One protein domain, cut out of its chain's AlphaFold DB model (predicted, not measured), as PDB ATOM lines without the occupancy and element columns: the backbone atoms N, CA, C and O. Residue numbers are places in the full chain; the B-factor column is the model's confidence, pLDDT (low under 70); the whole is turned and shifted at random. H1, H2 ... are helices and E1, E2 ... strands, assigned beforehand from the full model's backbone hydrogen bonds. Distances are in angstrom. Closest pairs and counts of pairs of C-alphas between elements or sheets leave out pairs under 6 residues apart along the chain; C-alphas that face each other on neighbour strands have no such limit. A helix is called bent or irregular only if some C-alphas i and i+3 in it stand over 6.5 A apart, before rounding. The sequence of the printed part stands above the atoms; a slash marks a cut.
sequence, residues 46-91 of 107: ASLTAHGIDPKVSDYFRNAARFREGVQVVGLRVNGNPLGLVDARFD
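What this domain is: This is residues 46 to 91 of the 107 residues of the protein "Fimbrial usher protein" of Pseudomonas fluorescens (UniProt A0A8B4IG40). A strongly bent two-stranded hairpin, E1 and E2, makes one end of a long, thin model, and two short helices, H2 and then H1, are strung out one after the other toward the opposite end. No helix covers the hairpin, and residues 49 to 54 stick out free near the helical end. The printed part has 46 residues, with two named helices and two named strands in the order H1, H2, E1, E2; the sheet, E1 - E2, is antiparallel and the class is mixed, helices and strands. The whole is only just extended, close to loose, with a radius of gyration of the C-alphas of 14.6 A, and its outline is a rod of 42 by 18 by 18 A.

How they stand to each other: E1, residues 70 to 78, and E2, residues 81 to 90, are antiparallel neighbours at 156 degrees and form a hairpin with a tight link. E1 bends by 73 degrees at residue 73, and E2 bends by 83 degrees at residue 84. The C-alphas of Val 71 and Arg 89 face each other at 4.4 A. N 72 and O 88, 2.9 A apart, and N 83 and O 76, 2.8 A apart, are within hydrogen-bond range. H2, residues 56 to 61, is apart from E2. H1, residues 46 to 50, is apart from H2, E1 and E2. In H1 every O i to N i+4 pair is within hydrogen-bond range; in H2, 1 of 2 is.

Where its parts are: E1 begins at C-alpha 70, (222.980, 224.144, 189.889), and E2 ends at C-alpha 90, (227.748, 224.361, 187.648); each strand measures 21.2 A from first to last C-alpha. H2 measures 9.2 A and H1 6.1 A, and H1 begins at C-alpha 46, (214.804, 249.700, 184.900).

The domain as a whole: The two C-alphas farthest apart, those of Ala 50 and Asn 79, are 42.1 A apart. The printed part has no cut. The link from H1 to H2 is tight, and the link from H2 to E1, 8 residues, is short. The mean pLDDT of the printed part is 91.2, and no printed residue is under 70.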
ATOM      1  N   ALA A  46     216.198 249.294 185.064       91.31
ATOM      2  CA  ALA A  46     214.804 249.700 184.900       91.31
ATOM      3  C   ALA A  46     214.076 248.710 183.986       91.31
ATOM      4  O   ALA A  46     212.997 248.230 184.340       91.31
ATOM      5  N   SER A  47     214.716 248.322 182.880       93.25
ATOM      6  CA  SER A  47     214.218 247.263 181.997       93.25
ATOM      7  C   SER A  47     214.117 245.912 182.713       93.25
ATOM      8  O   SER A  47     213.080 245.257 182.620       93.25
ATOM      9  N   LEU A  48     215.135 245.501 183.486       92.00
ATOM     10  CA  LEU A  48     215.068 244.254 184.268       92.00
ATOM     11  C   LEU A  48     213.858 244.246 185.213       92.00
ATOM     12  O   LEU A  48     213.066 243.303 185.197       92.00
ATOM     13  N   THR A  49     213.671 245.329 185.969       91.94
ATOM     14  CA  THR A  49     212.564 245.464 186.924       91.94
ATOM     15  C   THR A  49     211.206 245.469 186.222       91.94
ATOM     16  O   THR A  49     210.285 244.786 186.666       91.94
ATOM     17  N   ALA A  50     211.078 246.184 185.099       95.94
ATOM     18  CA  ALA A  50     209.849 246.233 184.304       95.94
ATOM     19  C   ALA A  50     209.438 244.851 183.764       95.94
ATOM     20  O   ALA A  50     208.250 244.569 183.622       95.94
ATOM     21  N   HIS A  51     210.412 243.970 183.519       95.00
ATOM     22  CA  HIS A  51     210.188 242.586 183.098       95.00
ATOM     23  C   HIS A  51     210.079 241.586 184.262       95.00
ATOM     24  O   HIS A  51     209.991 240.382 184.021       95.00
ATOM     25  N   GLY A  52     210.075 242.052 185.516       93.06
ATOM     26  CA  GLY A  52     210.016 241.185 186.698       93.06
ATOM     27  C   GLY A  52     211.280 240.346 186.914       93.06
ATOM     28  O   GLY A  52     211.240 239.340 187.620       93.06
ATOM     29  N   ILE A  53     212.398 240.734 186.298       91.75
ATOM     30  CA  ILE A  53     213.701 240.102 186.488       91.75
ATOM     31  C   ILE A  53     214.378 240.778 187.678       91.75
ATOM     32  O   ILE A  53     214.495 242.002 187.716       91.75
ATOM     33  N   ASP A  54     214.849 239.981 188.639       91.94
ATOM     34  CA  ASP A  54     215.611 240.495 189.778       91.94
ATOM     35  C   ASP A  54     216.873 241.232 189.273       91.94
ATOM     36  O   ASP A  54     217.716 240.609 188.612       91.94
ATOM     37  N   PRO A  55     217.049 242.531 189.589       89.56
ATOM     38  CA  PRO A  55     218.242 243.292 189.233       89.56
ATOM     39  C   PRO A  55     219.558 242.621 189.645       89.56
ATOM     40  O   PRO A  55     220.565 242.808 188.963       89.56
ATOM     41  N   LYS A  56     219.569 241.782 190.693       88.19
ATOM     42  CA  LYS A  56     220.752 241.013 191.125       88.19
ATOM     43  C   LYS A  56     221.291 240.066 190.057       88.19
ATOM     44  O   LYS A  56     222.466 239.713 190.088       88.19
ATOM     45  N   VAL A  57     220.470 239.659 189.088       89.75
ATOM     46  CA  VAL A  57     220.947 238.846 187.962       89.75
ATOM     47  C   VAL A  57     221.983 239.609 187.124       89.75
ATOM     48  O   VAL A  57     222.892 238.992 186.565       89.75
ATOM     49  N   SER A  58     221.909 240.946 187.094       90.06
ATOM     50  CA  SER A  58     222.918 241.778 186.432       90.06
ATOM     51  C   SER A  58     224.290 241.661 187.095       90.06
ATOM     52  O   SER A  58     225.303 241.607 186.401       90.06
ATOM     53  N   ASP A  59     224.346 241.565 188.427       88.81
ATOM     54  CA  ASP A  59     225.577 241.366 189.200       88.81
ATOM     55  C   ASP A  59     226.293 240.090 188.766       88.81
ATOM     56  O   ASP A  59     227.517 240.058 188.629       88.81
ATOM     57  N   TYR A  60     225.512 239.051 188.482       88.44
ATOM     58  CA  TYR A  60     226.031 237.771 188.043       88.44
ATOM     59  C   TYR A  60     226.566 237.811 186.605       88.44
ATOM     60  O   TYR A  60     227.671 237.333 186.338       88.44
ATOM     61  N   PHE A  61     225.829 238.398 185.661       89.69
ATOM     62  CA  PHE A  61     226.176 238.323 184.236       89.69
ATOM     63  C   PHE A  61     227.022 239.489 183.708       89.69
ATOM     64  O   PHE A  61     227.548 239.381 182.605       89.69
ATOM     65  N   ARG A  62     227.214 240.574 184.477       87.19
ATOM     66  CA  ARG A  62     227.926 241.790 184.008       87.19
ATOM     67  C   ARG A  62     229.367 241.561 183.568       87.19
ATOM     68  O   ARG A  62     229.852 242.289 182.719       87.19
ATOM     69  N   ASN A  63     230.045 240.572 184.147       85.38
ATOM     70  CA  ASN A  63     231.467 240.341 183.879       85.38
ATOM     71  C   ASN A  63     231.697 239.340 182.741       85.38
ATOM     72  O   ASN A  63     232.720 239.402 182.068       85.38
ATOM     73  N   ALA A  64     230.795 238.371 182.575       85.62
ATOM     74  CA  ALA A  64     230.927 237.311 181.583       85.62
ATOM     75  C   ALA A  64     229.606 236.559 181.394       85.62
ATOM     76  O   ALA A  64     228.858 236.332 182.351       85.62
ATOM     77  N   ALA A  65     229.383 236.072 180.172       87.38
ATOM     78  CA  ALA A  65     228.382 235.048 179.903       87.38
ATOM     79  C   ALA A  65     228.817 233.716 180.539       87.38
ATOM     80  O   ALA A  65     229.924 233.233 180.295       87.38
ATOM     81  N   ARG A  66     227.951 233.121 181.362       91.38
ATOM     82  CA  ARG A  66     228.234 231.891 182.121       91.38
ATOM     83  C   ARG A  66     226.961 231.111 182.429       91.38
ATOM     84  O   ARG A  66     225.861 231.635 182.290       91.38
ATOM     85  N   PHE A  67     227.091 229.860 182.858       93.00
ATOM     86  CA  PHE A  67     225.944 229.081 183.325       93.00
ATOM     87  C   PHE A  67     225.554 229.506 184.742       93.00
ATOM     88  O   PHE A  67     226.414 229.865 185.537       93.00
ATOM     89  N   ARG A  68     224.260 229.488 185.069       91.88
ATOM     90  CA  ARG A  68     223.780 229.627 186.453       91.88
ATOM     91  C   ARG A  68     224.205 228.425 187.294       91.88
ATOM     92  O   ARG A  68     224.290 227.312 186.770       91.88
ATOM     93  N   GLU A  69     224.406 228.652 188.584       92.94
ATOM     94  CA  GLU A  69     224.648 227.577 189.541       92.94
ATOM     95  C   GLU A  69     223.536 226.515 189.517       92.94
ATOM     96  O   GLU A  69     222.367 226.804 189.237       92.94
ATOM     97  N   GLY A  70     223.907 225.273 189.832       93.38
ATOM     98  CA  GLY A  70     222.980 224.144 189.889       93.38
ATOM     99  C   GLY A  70     223.081 223.208 188.688       93.38
ATOM    100  O   GLY A  70     224.087 223.188 187.983       93.38
ATOM    101  N   VAL A  71     222.062 222.364 188.506       93.38
ATOM    102  CA  VAL A  71     222.026 221.340 187.450       93.38
ATOM    103  C   VAL A  71     221.264 221.867 186.240       93.38
ATOM    104  O   VAL A  71     220.125 222.308 186.371       93.38
ATOM    105  N   GLN A  72     221.887 221.810 185.066       93.00
ATOM    106  CA  GLN A  72     221.302 222.239 183.800       93.00
ATOM    107  C   GLN A  72     221.544 221.204 182.702       93.00
ATOM    108  O   GLN A  72     222.609 220.587 182.638       93.00
ATOM    109  N   VAL A  73     220.563 221.051 181.811       93.38
ATOM    110  CA  VAL A  73     220.679 220.190 180.630       93.38
ATOM    111  C   VAL A  73     221.489 220.926 179.568       93.38
ATOM    112  O   VAL A  73     221.051 221.951 179.045       93.38
ATOM    113  N   VAL A  74     222.669 220.404 179.235       93.00
ATOM    114  CA  VAL A  74     223.586 221.021 178.266       93.00
ATOM    115  C   VAL A  74     224.021 220.028 177.195       93.00
ATOM    116  O   VAL A  74     224.036 218.816 177.409       93.00
ATOM    117  N   GLY A  75     224.402 220.543 176.026       93.25
ATOM    118  CA  GLY A  75     225.043 219.747 174.985       93.25
ATOM    119  C   GLY A  75     226.512 219.492 175.314       93.25
ATOM    120  O   GLY A  75     227.305 220.428 175.378       93.25
ATOM    121  N   LEU A  76     226.892 218.226 175.478       89.62
ATOM    122  CA  LEU A  76     228.271 217.823 175.726       89.62
ATOM    123  C   LEU A  76     229.030 217.606 174.417       89.62
ATOM    124  O   LEU A  76     228.590 216.855 173.542       89.62
ATOM    125  N   ARG A  77     230.220 218.202 174.322       90.31
ATOM    126  CA  ARG A  77     231.219 217.894 173.295       90.31
ATOM    127  C   ARG A  77     232.566 217.594 173.942       90.31
ATOM    128  O   ARG A  77     233.014 218.360 174.789       90.31
ATOM    129  N   VAL A  78     233.226 216.516 173.529       89.19
ATOM    130  CA  VAL A  78     234.564 216.139 174.014       89.19
ATOM    131  C   VAL A  78     235.510 216.123 172.827       89.19
ATOM    132  O   VAL A  78     235.266 215.407 171.858       89.19
ATOM    133  N   ASN A  79     236.563 216.944 172.871       91.12
ATOM    134  CA  ASN A  79     237.509 217.117 171.759       91.12
ATOM    135  C   ASN A  79     236.808 217.416 170.419       91.12
ATOM    136  O   ASN A  79     237.188 216.904 169.373       91.12
ATOM    137  N   GLY A  80     235.726 218.198 170.463       91.81
ATOM    138  CA  GLY A  80     234.922 218.521 169.286       91.81
ATOM    139  C   GLY A  80     233.844 217.493 168.918       91.81
ATOM    140  O   GLY A  80     232.954 217.854 168.152       91.81
ATOM    141  N   ASN A  81     233.827 216.288 169.495       92.44
ATOM    142  CA  ASN A  81     232.818 215.260 169.204       92.44
ATOM    143  C   ASN A  81     231.565 215.436 170.079       92.44
ATOM    144  O   ASN A  81     231.693 215.407 171.305       92.44
ATOM    145  N   PRO A  82     230.361 215.619 169.504       91.19
ATOM    146  CA  PRO A  82     229.132 215.737 170.281       91.19
ATOM    147  C   PRO A  82     228.717 214.386 170.884       91.19
ATOM    148  O   PRO A  82     228.637 213.390 170.174       91.19
ATOM    149  N   LEU A  83     228.408 214.366 172.182       89.56
ATOM    150  CA  LEU A  83     227.937 213.179 172.923       89.56
ATOM    151  C   LEU A  83     226.446 213.266 173.311       89.56
ATOM    152  O   LEU A  83     225.877 212.342 173.899       89.56
ATOM    153  N   GLY A  84     225.801 214.384 172.973       90.00
ATOM    154  CA  GLY A  84     224.382 214.644 173.212       90.00
ATOM    155  C   GLY A  84     224.113 215.465 174.471       90.00
ATOM    156  O   GLY A  84     225.009 216.106 175.018       90.00
ATOM    157  N   LEU A  85     222.851 215.466 174.901       90.94
ATOM    158  CA  LEU A  85     222.406 216.184 176.095       90.94
ATOM    159  C   LEU A  85     222.736 215.398 177.368       90.94
ATOM    160  O   LEU A  85     222.608 214.162 177.390       90.94
ATOM    161  N   VAL A  86     223.167 216.123 178.397       89.25
ATOM    162  CA  VAL A  86     223.533 215.604 179.721       89.25
ATOM    163  C   VAL A  86     223.144 216.595 180.815       89.25
ATOM    164  O   VAL A  86     223.125 217.804 180.580       89.25
ATOM    165  N   ASP A  87     222.898 216.079 182.017       91.56
ATOM    166  CA  ASP A  87     222.761 216.891 183.224       91.56
ATOM    167  C   ASP A  87     224.154 217.306 183.717       91.56
ATOM    168  O   ASP A  87     224.958 216.469 184.137       91.56
ATOM    169  N   ALA A  88     224.455 218.601 183.651       90.94
ATOM    170  CA  ALA A  88     225.716 219.177 184.100       90.94
ATOM    171  C   ALA A  88     225.495 220.068 185.321       90.94
ATOM    172  O   ALA A  88     224.563 220.868 185.353       90.94
ATOM    173  N   ARG A  89     226.372 219.945 186.322       93.06
ATOM    174  CA  ARG A  89     226.359 220.807 187.506       93.06
ATOM    175  C   ARG A  89     227.350 221.951 187.335       93.06
ATOM    176  O   ARG A  89     228.500 221.701 186.985       93.06
ATOM    177  N   PHE A  90     226.916 223.166 187.641       94.12
ATOM    178  CA  PHE A  90     227.748 224.361 187.648       94.12
ATOM    179  C   PHE A  90     227.856 224.936 189.060       94.12
ATOM    180  O   PHE A  90     226.893 224.874 189.835       94.12
ATOM    181  N   ASP A  91     229.036 225.454 189.396       93.81
ATOM    182  CA  ASP A  91     229.275 226.175 190.648       93.81
ATOM    183  C   ASP A  91     228.742 227.616 190.588       93.81
ATOM    184  O   ASP A  91     228.155 228.053 189.595       93.81
TER     185      ASP A  91